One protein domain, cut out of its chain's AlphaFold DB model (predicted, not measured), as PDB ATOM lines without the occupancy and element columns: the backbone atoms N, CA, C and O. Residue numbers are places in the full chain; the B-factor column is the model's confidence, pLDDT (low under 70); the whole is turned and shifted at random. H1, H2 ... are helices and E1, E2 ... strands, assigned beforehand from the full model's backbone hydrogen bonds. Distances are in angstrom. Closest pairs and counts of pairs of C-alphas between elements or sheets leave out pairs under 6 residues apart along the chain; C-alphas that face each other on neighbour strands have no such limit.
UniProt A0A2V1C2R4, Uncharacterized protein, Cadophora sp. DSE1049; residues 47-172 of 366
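What this domain is: This is residues 47 to 172 of the 366 residues of an uncharacterized protein of Cadophora sp. DSE1049 (UniProt A0A2V1C2R4). A twisted sheet of five strands has two helices, H1 and H2, side by side over one of its faces, and a small hairpin of E1 and E2 sits at the first end of H1. The printed part has 126 residues, with two named helices and seven named strands in the order E1 E2 H1 E3 E4 E5 H2 E6 E7, and its class is mixed. The five-stranded sheet runs E3, E4, E5, E7, E6 and is antiparallel throughout. The whole is compact and rounded, with a radius of gyration of the C-alphas of 13.6 A and spans of 36 by 28 by 20 A.

How they stand to each other: E1, residues 57 to 60, and E2, residues 63 to 66, form an antiparallel hairpin, with N 58 and O 65 2.9 A apart. H1, residues 67 to 79, follows over a tight link and is on the large sheet at a height of 8.8 A; it lies over E4, residues 107 to 112, and E5, residues 117 to 123, along the strands at 24 degrees to E5 on the local plane. Its closest C-alphas to E5 are those of Ile 74 and Phe 121, 6.8 A apart. E3, residues 94 to 98, E4 and E5 form a meander, each strand the antiparallel neighbour of the one before; N 95 and O 110 are 2.9 A apart, N 111 and O 119 2.8 A. H2, residues 130 to 147, touches H1, the closest C-alphas being those of Cys 79 and Cys 135, 5.7 A apart, at a shallow tilt of 16 degrees, opposite ways. H2 lies on the same face as H1, two layers with helices on one face of a sheet, at a height of 8.3 A over E7, residues 164 to 171, and E6, residues 153 to 157; its closest C-alphas to E6 are those of Ile 142 and Gly 154, 5.2 A apart. E5, H2 and E6 form a split strand-helix-strand unit, two strands running the same way with E7 between them, and its crossover is left-handed. N 122 and O 166 of E5 and E7 are 2.8 A apart, and N 156 and O 165 of the hairpin E6 and E7 2.8 A. In H1 and H2 every O i to N i+4 pair is within hydrogen-bond range.

Where its parts are: E1 begins at C-alpha 57 (109.216, 124.707, 78.031). H1 is 18.0 A long, E5 19.9 A and H2 24.7 A. E7, 20.7 A long, bends by 68 degrees at residue 168 and ends at C-alpha 171 (115.034, 109.258, 73.326).

The domain as a whole: The two C-alphas farthest apart, of Gly 62 and Val 161, are 41.1 A apart. The printed part has no cut. The link from H1 to E3, residues 80 to 93, is long. The mean pLDDT of the printed part is 87.9; residues 100 to 104 and residue 151 are under 70.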
ATOM      1  N   GLN A  47     120.484 109.325  86.535       91.00
ATOM      2  CA  GLN A  47     121.301 109.166  85.337       91.00
ATOM      3  C   GLN A  47     121.357 110.478  84.539       91.00
ATOM      4  O   GLN A  47     120.335 111.017  84.121       91.00
ATOM      5  N   LYS A  48     122.570 110.989  84.294       87.31
ATOM      6  CA  LYS A  48     122.809 112.222  83.522       87.31
ATOM      7  C   LYS A  48     122.752 112.003  82.015       87.31
ATOM      8  O   LYS A  48     123.122 110.935  81.536       87.31
ATOM      9  N   ASN A  49     122.375 113.060  81.292       78.25
ATOM     10  CA  ASN A  49     122.514 113.188  79.835       78.25
ATOM     11  C   ASN A  49     121.859 112.050  79.031       78.25
ATOM     12  O   ASN A  49     122.391 111.620  78.012       78.25
ATOM     13  N   VAL A  50     120.710 111.545  79.493       78.88
ATOM     14  CA  VAL A  50     119.938 110.516  78.763       78.88
ATOM     15  C   VAL A  50     119.321 111.093  77.481       78.88
ATOM     16  O   VAL A  50     119.197 110.399  76.476       78.88
ATOM     17  N   ALA A  51     118.994 112.383  77.508       79.44
ATOM     18  CA  ALA A  51     118.569 113.187  76.371       79.44
ATOM     19  C   ALA A  51     119.375 114.494  76.343       79.44
ATOM     20  O   ALA A  51     119.592 115.096  77.398       79.44
ATOM     21  N   ASN A  52     119.828 114.913  75.161       76.62
ATOM     22  CA  ASN A  52     120.457 116.220  74.963       76.62
ATOM     23  C   ASN A  52     119.378 117.275  74.677       76.62
ATOM     24  O   ASN A  52     118.295 116.933  74.206       76.62
ATOM     25  N   ASP A  53     119.684 118.543  74.958       75.56
ATOM     26  CA  ASP A  53     118.888 119.698  74.515       75.56
ATOM     27  C   ASP A  53     117.415 119.696  74.968       75.56
ATOM     28  O   ASP A  53     116.513 120.064  74.216       75.56
ATOM     29  N   ILE A  54     117.160 119.313  76.226       80.88
ATOM     30  CA  ILE A  54     115.815 119.382  76.812       80.88
ATOM     31  C   ILE A  54     115.387 120.856  76.902       80.88
ATOM     32  O   ILE A  54     116.044 121.649  77.587       80.88
ATOM     33  N   PRO A  55     114.291 121.254  76.236       83.44
ATOM     34  CA  PRO A  55     113.816 122.622  76.306       83.44
ATOM     35  C   PRO A  55     113.217 122.898  77.692       83.44
ATOM     36  O   PRO A  55     112.609 122.028  78.309       83.44
ATOM     37  N   LYS A  56     113.351 124.133  78.190       81.88
ATOM     38  CA  LYS A  56     112.762 124.530  79.486       81.88
ATOM     39  C   LYS A  56     111.228 124.515  79.473       81.88
ATOM     40  O   LYS A  56     110.598 124.394  80.520       81.88
ATOM     41  N   GLN A  57     110.649 124.684  78.290       84.00
ATOM     42  CA  GLN A  57     109.216 124.707  78.031       84.00
ATOM     43  C   GLN A  57     108.934 123.909  76.768       84.00
ATOM     44  O   GLN A  57     109.748 123.893  75.844       84.00
ATOM     45  N   VAL A  58     107.777 123.270  76.728       85.88
ATOM     46  CA  VAL A  58     107.340 122.461  75.595       85.88
ATOM     47  C   VAL A  58     105.985 122.940  75.132       85.88
ATOM     48  O   VAL A  58     105.118 123.235  75.949       85.88
ATOM     49  N   SER A  59     105.806 123.026  73.817       85.06
ATOM     50  CA  SER A  59     104.511 123.365  73.243       85.06
ATOM     51  C   SER A  59     103.751 122.078  72.968       85.06
ATOM     52  O   SER A  59     104.058 121.345  72.026       85.06
ATOM     53  N   VAL A  60     102.773 121.778  73.815       77.44
ATOM     54  CA  VAL A  60     101.967 120.562  73.724       77.44
ATOM     55  C   VAL A  60     100.529 120.979  73.453       77.44
ATOM     56  O   VAL A  60      99.879 121.613  74.278       77.44
ATOM     57  N   GLY A  61     100.046 120.692  72.243       70.56
ATOM     58  CA  GLY A  61      98.721 121.128  71.791       70.56
ATOM     59  C   GLY A  61      98.557 122.648  71.691       70.56
ATOM     60  O   GLY A  61      97.492 123.185  71.992       70.56
ATOM     61  N   GLY A  62      99.627 123.354  71.303       77.62
ATOM     62  CA  GLY A  62      99.630 124.813  71.141       77.62
ATOM     63  C   GLY A  62      99.658 125.599  72.454       77.62
ATOM     64  O   GLY A  62      99.473 126.815  72.434       77.62
ATOM     65  N   LYS A  63      99.870 124.921  73.588       78.38
ATOM     66  CA  LYS A  63     100.091 125.541  74.894       78.38
ATOM     67  C   LYS A  63     101.513 125.277  75.351       78.38
ATOM     68  O   LYS A  63     101.961 124.132  75.332       78.38
ATOM     69  N   ASP A  64     102.175 126.330  75.805       87.19
ATOM     70  CA  ASP A  64     103.491 126.211  76.412       87.19
ATOM     71  C   ASP A  64     103.326 125.763  77.866       87.19
ATOM     72  O   ASP A  64     102.665 126.425  78.668       87.19
ATOM     73  N   ILE A  65     103.906 124.612  78.189       87.44
ATOM     74  CA  ILE A  65     103.917 124.013  79.522       87.44
ATOM     75  C   ILE A  65     105.373 123.838  79.964       87.44
ATOM     76  O   ILE A  65     106.245 123.521  79.148       87.44
ATOM     77  N   SER A  66     105.676 124.096  81.239       90.88
ATOM     78  CA  SER A  66     107.017 123.814  81.755       90.88
ATOM     79  C   SER A  66     107.239 122.302  81.838       90.88
ATOM     80  O   SER A  66     106.287 121.532  81.980       90.88
ATOM     81  N   ILE A  67     108.493 121.851  81.756       91.06
ATOM     82  CA  ILE A  67     108.794 120.421  81.926       91.06
ATOM     83  C   ILE A  67     108.282 119.915  83.278       91.06
ATOM     84  O   ILE A  67     107.709 118.833  83.335       91.06
ATOM     85  N   ASN A  68     108.401 120.709  84.341       90.50
ATOM     86  CA  ASN A  68     107.929 120.311  85.665       90.50
ATOM     87  C   ASN A  68     106.416 120.127  85.696       90.50
ATOM     88  O   ASN A  68     105.950 119.085  86.147       90.50
ATOM     89  N   ASP A  69     105.655 121.069  85.143       88.50
ATOM     90  CA  ASP A  69     104.192 120.963  85.081       88.50
ATOM     91  C   ASP A  69     103.758 119.736  84.280       88.50
ATOM     92  O   ASP A  69     102.817 119.039  84.660       88.50
ATOM     93  N   LEU A  70     104.474 119.433  83.192       93.62
ATOM     94  CA  LEU A  70     104.242 118.218  82.421       93.62
ATOM     95  C   LEU A  70     104.518 116.962  83.259       93.62
ATOM     96  O   LEU A  70     103.695 116.046  83.269       93.62
ATOM     97  N   MET A  71     105.637 116.915  83.985       95.38
ATOM     98  CA  MET A  71     106.000 115.771  84.829       95.38
ATOM     99  C   MET A  71     105.025 115.584  85.999       95.38
ATOM    100  O   MET A  71     104.646 114.448  86.284       95.38
ATOM    101  N   TYR A  72     104.544 116.665  86.617       92.75
ATOM    102  CA  TYR A  72     103.470 116.616  87.613       92.75
ATOM    103  C   TYR A  72     102.141 116.159  87.002       92.75
ATOM    104  O   TYR A  72     101.431 115.346  87.597       92.75
ATOM    105  N   GLY A  73     101.832 116.595  85.780       91.00
ATOM    106  CA  GLY A  73     100.680 116.113  85.020       91.00
ATOM    107  C   GLY A  73     100.742 114.607  84.748       91.00
ATOM    108  O   GLY A  73      99.735 113.917  84.914       91.00
ATOM    109  N   ILE A  74     101.918 114.081  84.385       95.88
ATOM    110  CA  ILE A  74     102.150 112.640  84.229       95.88
ATOM    111  C   ILE A  74     102.000 111.925  85.577       95.88
ATOM    112  O   ILE A  74     101.224 110.977  85.671       95.88
ATOM    113  N   ARG A  75     102.677 112.400  86.631       96.19
ATOM    114  CA  ARG A  75     102.594 111.854  87.998       96.19
ATOM    115  C   ARG A  75     101.152 111.729  88.483       96.19
ATOM    116  O   ARG A  75     100.775 110.685  89.004       96.19
ATOM    117  N   GLN A  76     100.331 112.754  88.266       89.25
ATOM    118  CA  GLN A  76      98.918 112.744  88.645       89.25
ATOM    119  C   GLN A  76      98.157 111.579  87.995       89.25
ATOM    120  O   GLN A  76      97.333 110.938  88.652       89.25
ATOM    121  N   GLN A  77      98.412 111.300  86.714       92.25
ATOM    122  CA  GLN A  77      97.773 110.191  85.999       92.25
ATOM    123  C   GLN A  77      98.382 108.831  86.341       92.25
ATOM    124  O   GLN A  77      97.673 107.829  86.312       92.25
ATOM    125  N   LEU A  78      99.671 108.808  86.684       94.94
ATOM    126  CA  LEU A  78     100.406 107.617  87.086       94.94
ATOM    127  C   LEU A  78      99.964 107.128  88.473       94.94
ATOM    128  O   LEU A  78      99.638 105.957  88.629       94.94
ATOM    129  N   CYS A  79      99.945 108.018  89.471       92.31
ATOM    130  CA  CYS A  79      99.759 107.658  90.880       92.31
ATOM    131  C   CYS A  79      98.305 107.734  91.360       92.31
ATOM    132  O   CYS A  79      97.953 107.056  92.315       92.31
ATOM    133  N   ALA A  80      97.451 108.554  90.742       83.38
ATOM    134  CA  ALA A  80      96.047 108.694  91.151       83.38
ATOM    135  C   ALA A  80      95.044 108.480  90.006       83.38
ATOM    136  O   ALA A  80      93.836 108.503  90.240       83.38
ATOM    137  N   GLY A  81      95.526 108.324  88.773       72.69
ATOM    138  CA  GLY A  81      94.698 108.119  87.592       72.69
ATOM    139  C   GLY A  81      94.683 106.663  87.118       72.69
ATOM    140  O   GLY A  81      95.493 105.847  87.556       72.69
ATOM    141  N   PRO A  82      93.787 106.334  86.176       82.06
ATOM    142  CA  PRO A  82      93.672 105.004  85.581       82.06
ATOM    143  C   PRO A  82      94.744 104.752  84.505       82.06
ATOM    144  O   PRO A  82      94.451 104.133  83.493       82.06
ATOM    145  N   CYS A  83      95.958 105.289  84.667       91.31
ATOM    146  CA  CYS A  83      96.984 105.277  83.624       91.31
ATOM    147  C   CYS A  83      96.506 105.931  82.308       91.31
ATOM    148  O   CYS A  83      96.380 105.290  81.269       91.31
ATOM    149  N   THR A  84      96.188 107.229  82.346       92.00
ATOM    150  CA  THR A  84      95.657 107.970  81.184       92.00
ATOM    151  C   THR A  84      96.525 109.153  80.766       92.00
ATOM    152  O   THR A  84      97.454 109.546  81.461       92.00
ATOM    153  N   ALA A  85      96.220 109.744  79.607       91.94
ATOM    154  CA  ALA A  85      96.910 110.940  79.133       91.94
ATOM    155  C   ALA A  85      96.789 112.097  80.149       91.94
ATOM    156  O   ALA A  85      95.693 112.316  80.680       91.94
ATOM    157  N   PRO A  86      97.871 112.860  80.404       91.38
ATOM    158  CA  PRO A  86      97.818 114.040  81.262       91.38
ATOM    159  C   PRO A  86      96.776 115.055  80.793       91.38
ATOM    160  O   PRO A  86      96.581 115.277  79.596       91.38
ATOM    161  N   VAL A  87      96.104 115.702  81.747       83.50
ATOM    162  CA  VAL A  87      95.114 116.741  81.439       83.50
ATOM    163  C   VAL A  87      95.790 117.875  80.667       83.50
ATOM    164  O   VAL A  87      96.848 118.356  81.054       83.50
ATOM    165  N   GLY A  88      95.166 118.307  79.570       82.81
ATOM    166  CA  GLY A  88      95.697 119.373  78.718       82.81
ATOM    167  C   GLY A  88      96.710 118.908  77.668       82.81
ATOM    168  O   GLY A  88      97.073 119.710  76.812       82.81
ATOM    169  N   VAL A  89      97.102 117.631  77.670       88.75
ATOM    170  CA  VAL A  89      97.956 117.038  76.637       88.75
ATOM    171  C   VAL A  89      97.093 116.279  75.631       88.75
ATOM    172  O   VAL A  89      96.361 115.353  75.981       88.75
ATOM    173  N   GLU A  90      97.157 116.661  74.353       88.25
ATOM    174  CA  GLU A  90      96.431 115.931  73.310       88.25
ATOM    175  C   GLU A  90      96.952 114.493  73.184       88.25
ATOM    176  O   GLU A  90      98.158 114.266  73.100       88.25
ATOM    177  N   LYS A  91      96.035 113.524  73.058       89.94
ATOM    178  CA  LYS A  91      96.360 112.088  72.975       89.94
ATOM    179  C   LYS A  91      97.390 111.737  71.898       89.94
ATOM    180  O   LYS A  91      98.137 110.789  72.075       89.94
ATOM    181  N   LYS A  92      97.467 112.499  70.802       88.75
ATOM    182  CA  LYS A  92      98.442 112.265  69.719       88.75
ATOM    183  C   LYS A  92      99.906 112.429  70.161       88.75
ATOM    184  O   LYS A  92     100.792 111.914  69.487       88.75
ATOM    185  N   TYR A  93     100.160 113.147  71.258       91.69
ATOM    186  CA  TYR A  93     101.494 113.327  71.839       91.69
ATOM    187  C   TYR A  93     101.809 112.318  72.943       91.69
ATOM    188  O   TYR A  93     102.908 112.365  73.486       91.69
ATOM    189  N   VAL A  94     100.864 111.442  73.297       93.25
ATOM    190  CA  VAL A  94     100.990 110.530  74.434       93.25
ATOM    191  C   VAL A  94     101.017 109.093  73.945       93.25
ATOM    192  O   VAL A  94     100.165 108.692  73.157       93.25
ATOM    193  N   ALA A  95     101.952 108.310  74.466       94.38
ATOM    194  CA  ALA A  95     101.886 106.859  74.432       94.38
ATOM    195  C   ALA A  95     101.717 106.338  75.858       94.38
ATOM    196  O   ALA A  95     102.307 106.862  76.801       94.38
ATOM    197  N   ILE A  96     100.857 105.338  76.016       93.31
ATOM    198  CA  ILE A  96     100.515 104.775  77.318       93.31
ATOM    199  C   ILE A  96     100.644 103.264  77.214       93.31
ATOM    200  O   ILE A  96     100.159 102.668  76.255       93.31
ATOM    201  N   PHE A  97     101.294 102.656  78.196       92.88
ATOM    202  CA  PHE A  97     101.366 101.210  78.350       92.88
ATOM    203  C   PHE A  97     100.727 100.828  79.687       92.88
ATOM    204  O   PHE A  97     101.393 100.933  80.718       92.88
ATOM    205  N   PRO A  98      99.449 100.425  79.679       86.25
ATOM    206  CA  PRO A  98      98.811  99.788  80.817       86.25
ATOM    207  C   PRO A  98      98.857  98.257  80.671       86.25
ATOM    208  O   PRO A  98      98.598  97.722  79.590       86.25
ATOM    209  N   THR A  99      99.108  97.525  81.757       77.88
ATOM    210  CA  THR A  99      98.751  96.097  81.848       77.88
ATOM    211  C   THR A  99      97.505  95.934  82.715       77.88
ATOM    212  O   THR A  99      97.574  95.387  83.817       77.88
ATOM    213  N   ASP A 100      96.367  96.425  82.216       66.56
ATOM    214  CA  ASP A 100      95.093  96.359  82.936       66.56
ATOM    215  C   ASP A 100      94.736  94.906  83.290       66.56
ATOM    216  O   ASP A 100      94.729  94.011  82.437       66.56
ATOM    217  N   GLY A 101      94.400  94.669  84.561       57.06
ATOM    218  CA  GLY A 101      93.875  93.383  85.033       57.06
ATOM    219  C   GLY A 101      94.911  92.271  85.233       57.06
ATOM    220  O   GLY A 101      94.517  91.124  85.444       57.06
ATOM    221  N   GLN A 102      96.211  92.582  85.189       59.47
ATOM    222  CA  GLN A 102      97.268  91.662  85.622       59.47
ATOM    223  C   GLN A 102      97.739  91.973  87.046       59.47
ATOM    224  O   GLN A 102      97.515  93.067  87.558       59.47
ATOM    225  N   VAL A 103      98.395  90.992  87.677       56.25
ATOM    226  CA  VAL A 103      98.924  91.086  89.051       56.25
ATOM    227  C   VAL A 103      99.845  92.304  89.226       56.25
ATOM    228  O   VAL A 103      99.849  92.903  90.296       56.25
ATOM    229  N   ASP A 104     100.526  92.719  88.155       65.12
ATOM    230  CA  ASP A 104     101.568  93.746  88.209       65.12
ATOM    231  C   ASP A 104     101.132  95.129  87.687       65.12
ATOM    232  O   ASP A 104     101.983  95.999  87.611       65.12
ATOM    233  N   ASP A 105      99.850  95.358  87.335       83.81
ATOM    234  CA  ASP A 105      99.252  96.635  86.845       83.81
ATOM    235  C   ASP A 105     100.261  97.730  86.428       83.81
ATOM    236  O   ASP A 105     100.307  98.826  86.996       83.81
ATOM    237  N   ILE A 106     101.133  97.413  85.469       92.38
ATOM    238  CA  ILE A 106     102.231  98.273  85.058       92.38
ATOM    239  C   ILE A 106     101.614  99.432  84.300       92.38
ATOM    240  O   ILE A 106     100.803  99.234  83.398       92.38
ATOM    241  N   CYS A 107     102.037 100.642  84.641       95.06
ATOM    242  CA  CYS A 107     101.617 101.845  83.951       95.06
ATOM    243  C   CYS A 107     102.849 102.638  83.536       95.06
ATOM    244  O   CYS A 107     103.590 103.105  84.397       95.06
ATOM    245  N   GLU A 108     103.054 102.809  82.231       96.25
ATOM    246  CA  GLU A 108     103.981 103.794  81.668       96.25
ATOM    247  C   GLU A 108     103.186 104.860  80.916       96.25
ATOM    248  O   GLU A 108     102.320 104.538  80.102       96.25
ATOM    249  N   ILE A 109     103.500 106.126  81.164       96.88
ATOM    250  CA  ILE A 109     102.957 107.264  80.427       96.88
ATOM    251  C   ILE A 109     104.139 108.029  79.849       96.88
ATOM    252  O   ILE A 109     104.964 108.543  80.607       96.88
ATOM    253  N   SER A 110     104.179 108.139  78.524       96.44
ATOM    254  CA  SER A 110     105.201 108.859  77.769       96.44
ATOM    255  C   SER A 110     104.578 109.995  76.968       96.44
ATOM    256  O   SER A 110     103.559 109.806  76.307       96.44
ATOM    257  N   VAL A 111     105.193 111.175  76.996       94.38
ATOM    258  CA  VAL A 111     104.766 112.364  76.252       94.38
ATOM    259  C   VAL A 111     105.910 112.867  75.381       94.38
ATOM    260  O   VAL A 111     106.983 113.197  75.884       94.38
ATOM    261  N   GLY A 112     105.671 112.966  74.074       92.94
ATOM    262  CA  GLY A 112     106.629 113.530  73.126       92.94
ATOM    263  C   GLY A 112     106.856 115.019  73.393       92.94
ATOM    264  O   GLY A 112     105.919 115.812  73.316       92.94
ATOM    265  N   ILE A 113     108.101 115.385  73.698       90.44
ATOM    266  CA  ILE A 113     108.546 116.762  73.972       90.44
ATOM    267  C   ILE A 113     109.124 117.384  72.698       90.44
ATOM    268  O   ILE A 113     108.781 118.507  72.332       90.44
ATOM    269  N   THR A 114     110.006 116.644  72.027       88.19
ATOM    270  CA  THR A 114     110.580 116.994  70.725       88.19
ATOM    271  C   THR A 114     110.455 115.806  69.771       88.19
ATOM    272  O   THR A 114     109.915 114.758  70.122       88.19
ATOM    273  N   ASP A 115     110.944 115.951  68.539       87.56
ATOM    274  CA  ASP A 115     111.042 114.848  67.578       87.56
ATOM    275  C   ASP A 115     112.091 113.798  67.984       87.56
ATOM    276  O   ASP A 115     112.201 112.756  67.340       87.56
ATOM    277  N   GLN A 116     112.848 114.061  69.053       88.75
ATOM    278  CA  GLN A 116     113.943 113.225  69.538       88.75
ATOM    279  C   GLN A 116     113.803 112.818  71.002       88.75
ATOM    280  O   GLN A 116     114.485 111.887  71.422       88.75
ATOM    281  N   VAL A 117     112.957 113.492  71.786       91.06
ATOM    282  CA  VAL A 117     112.877 113.317  73.241       91.06
ATOM    283  C   VAL A 117     111.431 113.159  73.689       91.06
ATOM    284  O   VAL A 117     110.547 113.898  73.254       91.06
ATOM    285  N   GLU A 118     111.210 112.242  74.625       93.44
ATOM    286  CA  GLU A 118     109.968 112.108  75.384       93.44
ATOM    287  C   GLU A 118     110.225 112.240  76.887       93.44
ATOM    288  O   GLU A 118     111.280 111.841  77.386       93.44
ATOM    289  N   ALA A 119     109.248 112.799  77.598       95.06
ATOM    290  CA  ALA A 119     109.136 112.696  79.048       95.06
ATOM    291  C   ALA A 119     108.341 111.444  79.385       95.06
ATOM    292  O   ALA A 119     107.364 111.148  78.705       95.06
ATOM    293  N   TYR A 120     108.718 110.735  80.441       97.19
ATOM    294  CA  TYR A 120     107.995 109.545  80.857       97.19
ATOM    295  C   TYR A 120     108.030 109.343  82.367       97.19
ATOM    296  O   TYR A 120     108.964 109.766  83.055       97.19
ATOM    297  N   PHE A 121     107.026 108.625  82.852       97.94
ATOM    298  CA  PHE A 121     107.086 107.903  84.112       97.94
ATOM    299  C   PHE A 121     106.554 106.491  83.923       97.94
ATOM    300  O   PHE A 121     105.661 106.259  83.109       97.94
ATOM    301  N   ILE A 122     107.065 105.578  84.738       97.00
ATOM    302  CA  ILE A 122     106.574 104.219  84.879       97.00
ATOM    303  C   ILE A 122     106.422 103.848  86.356       97.00
ATOM    304  O   ILE A 122     107.253 104.223  87.188       97.00
ATOM    305  N   ARG A 123     105.368 103.082  86.653       95.38
ATOM    306  CA  ARG A 123     105.186 102.288  87.874       95.38
ATOM    307  C   ARG A 123     104.973 100.820  87.502       95.38
ATOM    308  O   ARG A 123     104.293 100.543  86.516       95.38
ATOM    309  N   GLU A 124     105.528  99.897  88.282       94.00
ATOM    310  CA  GLU A 124     105.378  98.440  88.068       94.00
ATOM    311  C   GLU A 124     104.382  97.765  89.022       94.00
ATOM    312  O   GLU A 124     104.288  96.548  89.051       94.00
ATOM    313  N   THR A 125     103.654  98.550  89.818       90.31
ATOM    314  CA  THR A 125     102.595  98.076  90.724       90.31
ATOM    315  C   THR A 125     101.464  99.093  90.793       90.31
ATOM    316  O   THR A 125     101.668 100.292  90.547       90.31
ATOM    317  N   LYS A 126     100.258  98.620  91.127       89.31
ATOM    318  CA  LYS A 126      99.080  99.466  91.342       89.31
ATOM    319  C   LYS A 126      99.255 100.362  92.575       89.31
ATOM    320  O   LYS A 126      99.597  99.844  93.632       89.31
ATOM    321  N   PRO A 127      98.996 101.681  92.494       87.69
ATOM    322  CA  PRO A 127      99.121 102.602  93.617       87.69
ATOM    323  C   PRO A 127      97.895 102.474  94.533       87.69
ATOM    324  O   PRO A 127      97.117 103.413  94.670       87.69
ATOM    325  N   ASP A 128      97.702 101.298  95.126       84.44
ATOM    326  CA  ASP A 128      96.653 101.021  96.106       84.44
ATOM    327  C   ASP A 128      97.233 101.091  97.530       84.44
ATOM    328  O   ASP A 128      98.400 100.771  97.762       84.44
ATOM    329  N   GLY A 129      96.421 101.502  98.507       86.00
ATOM    330  CA  GLY A 129      96.838 101.555  99.912       86.00
ATOM    331  C   GLY A 129      98.069 102.441 100.143       86.00
ATOM    332  O   GLY A 129      98.097 103.603  99.746       86.00
ATOM    333  N   ASP A 130      99.098 101.902 100.791       82.94
ATOM    334  CA  ASP A 130     100.353 102.602 101.094       82.94
ATOM    335  C   ASP A 130     101.286 102.759  99.874       82.94
ATOM    336  O   ASP A 130     102.113 103.681  99.825       82.94
ATOM    337  N   GLN A 131     101.122 101.923  98.843       86.94
ATOM    338  CA  GLN A 131     101.844 102.066  97.573       86.94
ATOM    339  C   GLN A 131     101.414 103.320  96.807       86.94
ATOM    340  O   GLN A 131     102.195 103.858  96.018       86.94
ATOM    341  N   TRP A 132     100.206 103.830  97.076       89.12
ATOM    342  CA  TRP A 132      99.754 105.121  96.566       89.12
ATOM    343  C   TRP A 132     100.683 106.250  97.012       89.12
ATOM    344  O   TRP A 132     101.289 106.914  96.170       89.12
ATOM    345  N   GLN A 133     100.864 106.423  98.326       85.69
ATOM    346  CA  GLN A 133     101.725 107.475  98.873       85.69
ATOM    347  C   GLN A 133     103.174 107.286  98.418       85.69
ATOM    348  O   GLN A 133     103.829 108.240  98.013       85.69
ATOM    349  N   SER A 134     103.642 106.036  98.384       90.75
ATOM    350  CA  SER A 134     104.981 105.707  97.896       90.75
ATOM    351  C   SER A 134     105.197 106.129  96.436       90.75
ATOM    352  O   SER A 134     106.265 106.632  96.098       90.75
ATOM    353  N   CYS A 135     104.182 105.987  95.571       95.12
ATOM    354  CA  CYS A 135     104.222 106.496  94.196       95.12
ATOM    355  C   CYS A 135     104.376 108.018  94.178       95.12
ATOM    356  O   CYS A 135     105.237 108.548  93.467       95.12
ATOM    357  N   TRP A 136     103.569 108.724  94.975       92.56
ATOM    358  CA  TRP A 136     103.630 110.181  95.084       92.56
ATOM    359  C   TRP A 136     105.000 110.649  95.565       92.56
ATOM    360  O   TRP A 136     105.588 111.516  94.920       92.56
ATOM    361  N   ASP A 137     105.529 110.058  96.629       90.62
ATOM    362  CA  ASP A 137     106.814 110.444  97.203       90.62
ATOM    363  C   ASP A 137     107.966 110.130  96.241       90.62
ATOM    364  O   ASP A 137     108.826 110.975  95.995       90.62
ATOM    365  N   ALA A 138     107.984 108.936  95.638       95.25
ATOM    366  CA  ALA A 138     109.056 108.527  94.731       95.25
ATOM    367  C   ALA A 138     109.139 109.434  93.502       95.25
ATOM    368  O   ALA A 138     110.219 109.899  93.130       95.25
ATOM    369  N   THR A 139     107.995 109.723  92.886       96.44
ATOM    370  CA  THR A 139     107.927 110.583  91.699       96.44
ATOM    371  C   THR A 139     108.267 112.040  92.019       96.44
ATOM    372  O   THR A 139     108.980 112.661  91.235       96.44
ATOM    373  N   GLU A 140     107.859 112.563  93.183       94.31
ATOM    374  CA  GLU A 140     108.272 113.885  93.691       94.31
ATOM    375  C   GLU A 140     109.794 113.992  93.788       94.31
ATOM    376  O   GLU A 140     110.405 114.924  93.268       94.31
ATOM    377  N   VAL A 141     110.433 113.009  94.431       93.62
ATOM    378  CA  VAL A 141     111.883 113.048  94.621       93.62
ATOM    379  C   VAL A 141     112.614 112.866  93.289       93.62
ATOM    380  O   VAL A 141     113.630 113.525  93.074       93.62
ATOM    381  N   ILE A 142     112.094 112.053  92.360       95.50
ATOM    382  CA  ILE A 142     112.637 111.956  90.995       95.50
ATOM    383  C   ILE A 142     112.554 113.313  90.279       95.50
ATOM    384  O   ILE A 142     113.544 113.719  89.670       95.50
ATOM    385  N   ILE A 143     111.435 114.040  90.372       94.38
ATOM    386  CA  ILE A 143     111.306 115.382  89.777       94.38
ATOM    387  C   ILE A 143     112.336 116.333  90.393       94.38
ATOM    388  O   ILE A 143     113.222 116.835  89.697       94.38
ATOM    389  N   ASN A 144     112.306 116.479  91.714       91.38
ATOM    390  CA  ASN A 144     113.094 117.489  92.415       91.38
ATOM    391  C   ASN A 144     114.602 117.209  92.382       91.38
ATOM    392  O   ASN A 144     115.418 118.131  92.341       91.38
ATOM    393  N   LYS A 145     115.018 115.937  92.423       91.44
ATOM    394  CA  LYS A 145     116.445 115.583  92.391       91.44
ATOM    395  C   LYS A 145     116.948 115.382  90.986       91.44
ATOM    396  O   LYS A 145     118.042 115.863  90.682       91.44
ATOM    397  N   CYS A 146     116.186 114.670  90.159       92.31
ATOM    398  CA  CYS A 146     116.695 114.226  88.880       92.31
ATOM    399  C   CYS A 146     116.333 115.155  87.721       92.31
ATOM    400  O   CYS A 146     117.152 115.402  86.844       92.31
ATOM    401  N   ILE A 147     115.139 115.731  87.719       89.81
ATOM    402  CA  ILE A 147     114.671 116.519  86.575       89.81
ATOM    403  C   ILE A 147     115.107 117.978  86.726       89.81
ATOM    404  O   ILE A 147     115.748 118.517  85.823       89.81
ATOM    405  N   ASP A 148     114.905 118.570  87.903       85.38
ATOM    406  CA  ASP A 148     115.254 119.974  88.167       85.38
ATOM    407  C   ASP A 148     116.757 120.267  88.077       85.38
ATOM    408  O   ASP A 148     117.170 121.350  87.657       85.38
ATOM    409  N   ASN A 149     117.598 119.297  88.446       77.25
ATOM    410  CA  ASN A 149     119.051 119.485  88.527       77.25
ATOM    411  C   ASN A 149     119.811 118.981  87.289       77.25
ATOM    412  O   ASN A 149     121.045 118.915  87.307       77.25
ATOM    413  N   GLY A 150     119.107 118.579  86.226       72.56
ATOM    414  CA  GLY A 150     119.719 118.133  84.973       72.56
ATOM    415  C   GLY A 150     120.303 116.706  84.907       72.56
ATOM    416  O   GLY A 150     121.094 116.457  83.989       72.56
ATOM    417  N   PRO A 151     119.998 115.737  85.801       58.84
ATOM    418  CA  PRO A 151     120.191 114.322  85.473       58.84
ATOM    419  C   PRO A 151     118.889 113.611  85.041       58.84
ATOM    420  O   PRO A 151     118.152 113.051  85.840       58.84
ATOM    421  N   ASN A 152     118.690 113.565  83.726       77.69
ATOM    422  CA  ASN A 152     117.471 113.250  82.967       77.69
ATOM    423  C   ASN A 152     116.742 111.912  83.223       77.69
ATOM    424  O   ASN A 152     115.847 111.588  82.455       77.69
ATOM    425  N   THR A 153     117.064 111.101  84.228       92.44
ATOM    426  CA  THR A 153     116.213 109.976  84.669       92.44
ATOM    427  C   THR A 153     116.548 109.585  86.103       92.44
ATOM    428  O   THR A 153     117.721 109.434  86.429       92.44
ATOM    429  N   GLY A 154     115.539 109.357  86.937       94.88
ATOM    430  CA  GLY A 154     115.682 108.752  88.262       94.88
ATOM    431  C   GLY A 154     114.876 107.467  88.379       94.88
ATOM    432  O   GLY A 154     113.925 107.261  87.623       94.88
ATOM    433  N   TRP A 155     115.248 106.606  89.322       95.38
ATOM    434  CA  TRP A 155     114.449 105.439  89.683       95.38
ATOM    435  C   TRP A 155     114.506 105.153  91.181       95.38
ATOM    436  O   TRP A 155     115.471 105.505  91.857       95.38
ATOM    437  N   TRP A 156     113.467 104.501  91.692       95.75
ATOM    438  CA  TRP A 156     113.352 104.092  93.083       95.75
ATOM    439  C   TRP A 156     112.721 102.701  93.175       95.75
ATOM    440  O   TRP A 156     111.746 102.411  92.482       95.75
ATOM    441  N   ASN A 157     113.297 101.849  94.026       93.12
ATOM    442  CA  ASN A 157     112.763 100.531  94.351       93.12
ATOM    443  C   ASN A 157     112.174 100.591  95.763       93.12
ATOM    444  O   ASN A 157     112.899 100.885  96.721       93.12
ATOM    445  N   GLY A 158     110.867 100.373  95.852       91.00
ATOM    446  CA  GLY A 158     110.094 100.531  97.069       91.00
ATOM    447  C   GLY A 158     110.164  99.341  98.016       91.00
ATOM    448  O   GLY A 158     110.926  98.395  97.812       91.00
ATOM    449  N   ASN A 159     109.389  99.426  99.097       88.69
ATOM    450  CA  ASN A 159     109.380  98.456 100.194       88.69
ATOM    451  C   ASN A 159     108.425  97.278  99.957       88.69
ATOM    452  O   ASN A 159     108.317  96.405 100.814       88.69
ATOM    453  N   HIS A 160     107.745  97.232  98.815       87.06
ATOM    454  CA  HIS A 160     106.941  96.093  98.376       87.06
ATOM    455  C   HIS A 160     107.634  95.356  97.230       87.06
ATOM    456  O   HIS A 160     108.326  95.963  96.410       87.06
ATOM    457  N   VAL A 161     107.470  94.035  97.163       84.31
ATOM    458  CA  VAL A 161     108.007  93.254  96.037       84.31
ATOM    459  C   VAL A 161     107.355  93.749  94.739       84.31
ATOM    460  O   VAL A 161     106.152  93.994  94.707       84.31
ATOM    461  N   TYR A 162     108.164  93.920  93.687       86.44
ATOM    462  CA  TYR A 162     107.783  94.493  92.380       86.44
ATOM    463  C   TYR A 162     107.444  95.993  92.381       86.44
ATOM    464  O   TYR A 162     107.103  96.561  91.345       86.44
ATOM    465  N   GLN A 163     107.603  96.683  93.509       91.19
ATOM    466  CA  GLN A 163     107.359  98.117  93.575       91.19
ATOM    467  C   GLN A 163     108.531  98.913  92.997       91.19
ATOM    468  O   GLN A 163     109.472  99.275  93.702       91.19
ATOM    469  N   PHE A 164     108.451  99.235  91.711       94.88
ATOM    470  CA  PHE A 164     109.456 100.029  91.015       94.88
ATOM    471  C   PHE A 164     108.846 101.279  90.384       94.88
ATOM    472  O   PHE A 164     107.783 101.217  89.762       94.88
ATOM    473  N   TYR A 165     109.552 102.402  90.514       96.50
ATOM    474  CA  TYR A 165     109.208 103.664  89.865       96.50
ATOM    475  C   TYR A 165     110.415 104.215  89.124       96.50
ATOM    476  O   TYR A 165     111.529 104.225  89.648       96.50
ATOM    477  N   GLN A 166     110.191 104.732  87.924       97.12
ATOM    478  CA  GLN A 166     111.228 105.384  87.134       97.12
ATOM    479  C   GLN A 166     110.616 106.509  86.313       97.12
ATOM    480  O   GLN A 166     109.498 106.389  85.825       97.12
ATOM    481  N   GLY A 167     111.348 107.600  86.128       96.75
ATOM    482  CA  GLY A 167     110.903 108.664  85.239       96.75
ATOM    483  C   GLY A 167     111.984 109.667  84.908       96.75
ATOM    484  O   GLY A 167     113.058 109.680  85.510       96.75
ATOM    485  N   GLY A 168     111.695 110.492  83.911       95.88
ATOM    486  CA  GLY A 168     112.612 111.483  83.370       95.88
ATOM    487  C   GLY A 168     112.385 111.695  81.882       95.88
ATOM    488  O   GLY A 168     111.257 111.649  81.404       95.88
ATOM    489  N   MET A 169     113.469 111.925  81.154       94.06
ATOM    490  CA  MET A 169     113.505 112.129  79.717       94.06
ATOM    491  C   MET A 169     114.355 111.046  79.068       94.06
ATOM    492  O   MET A 169     115.423 110.681  79.569       94.06
ATOM    493  N   ARG A 170     113.906 110.549  77.921       93.00
ATOM    494  CA  ARG A 170     114.639 109.559  77.128       93.00
ATOM    495  C   ARG A 170     114.465 109.827  75.632       93.00
ATOM    496  O   ARG A 170     113.613 110.643  75.268       93.00
ATOM    497  N   PRO A 171     115.267 109.187  74.760       92.12
ATOM    498  CA  PRO A 171     115.034 109.258  73.326       92.12
ATOM    499  C   PRO A 171     113.598 108.852  72.983       92.12
ATOM    500  O   PRO A 171     113.098 107.864  73.522       92.12
ATOM    501  N   LEU A 172     112.960 109.610  72.091       91.81
ATOM    502  CA  LEU A 172     111.599 109.370  71.619       91.81
ATOM    503  C   LEU A 172     111.484 107.945  71.065       91.81
ATOM    504  O   LEU A 172     112.225 107.574  70.150       91.81
TER     505      LEU A 172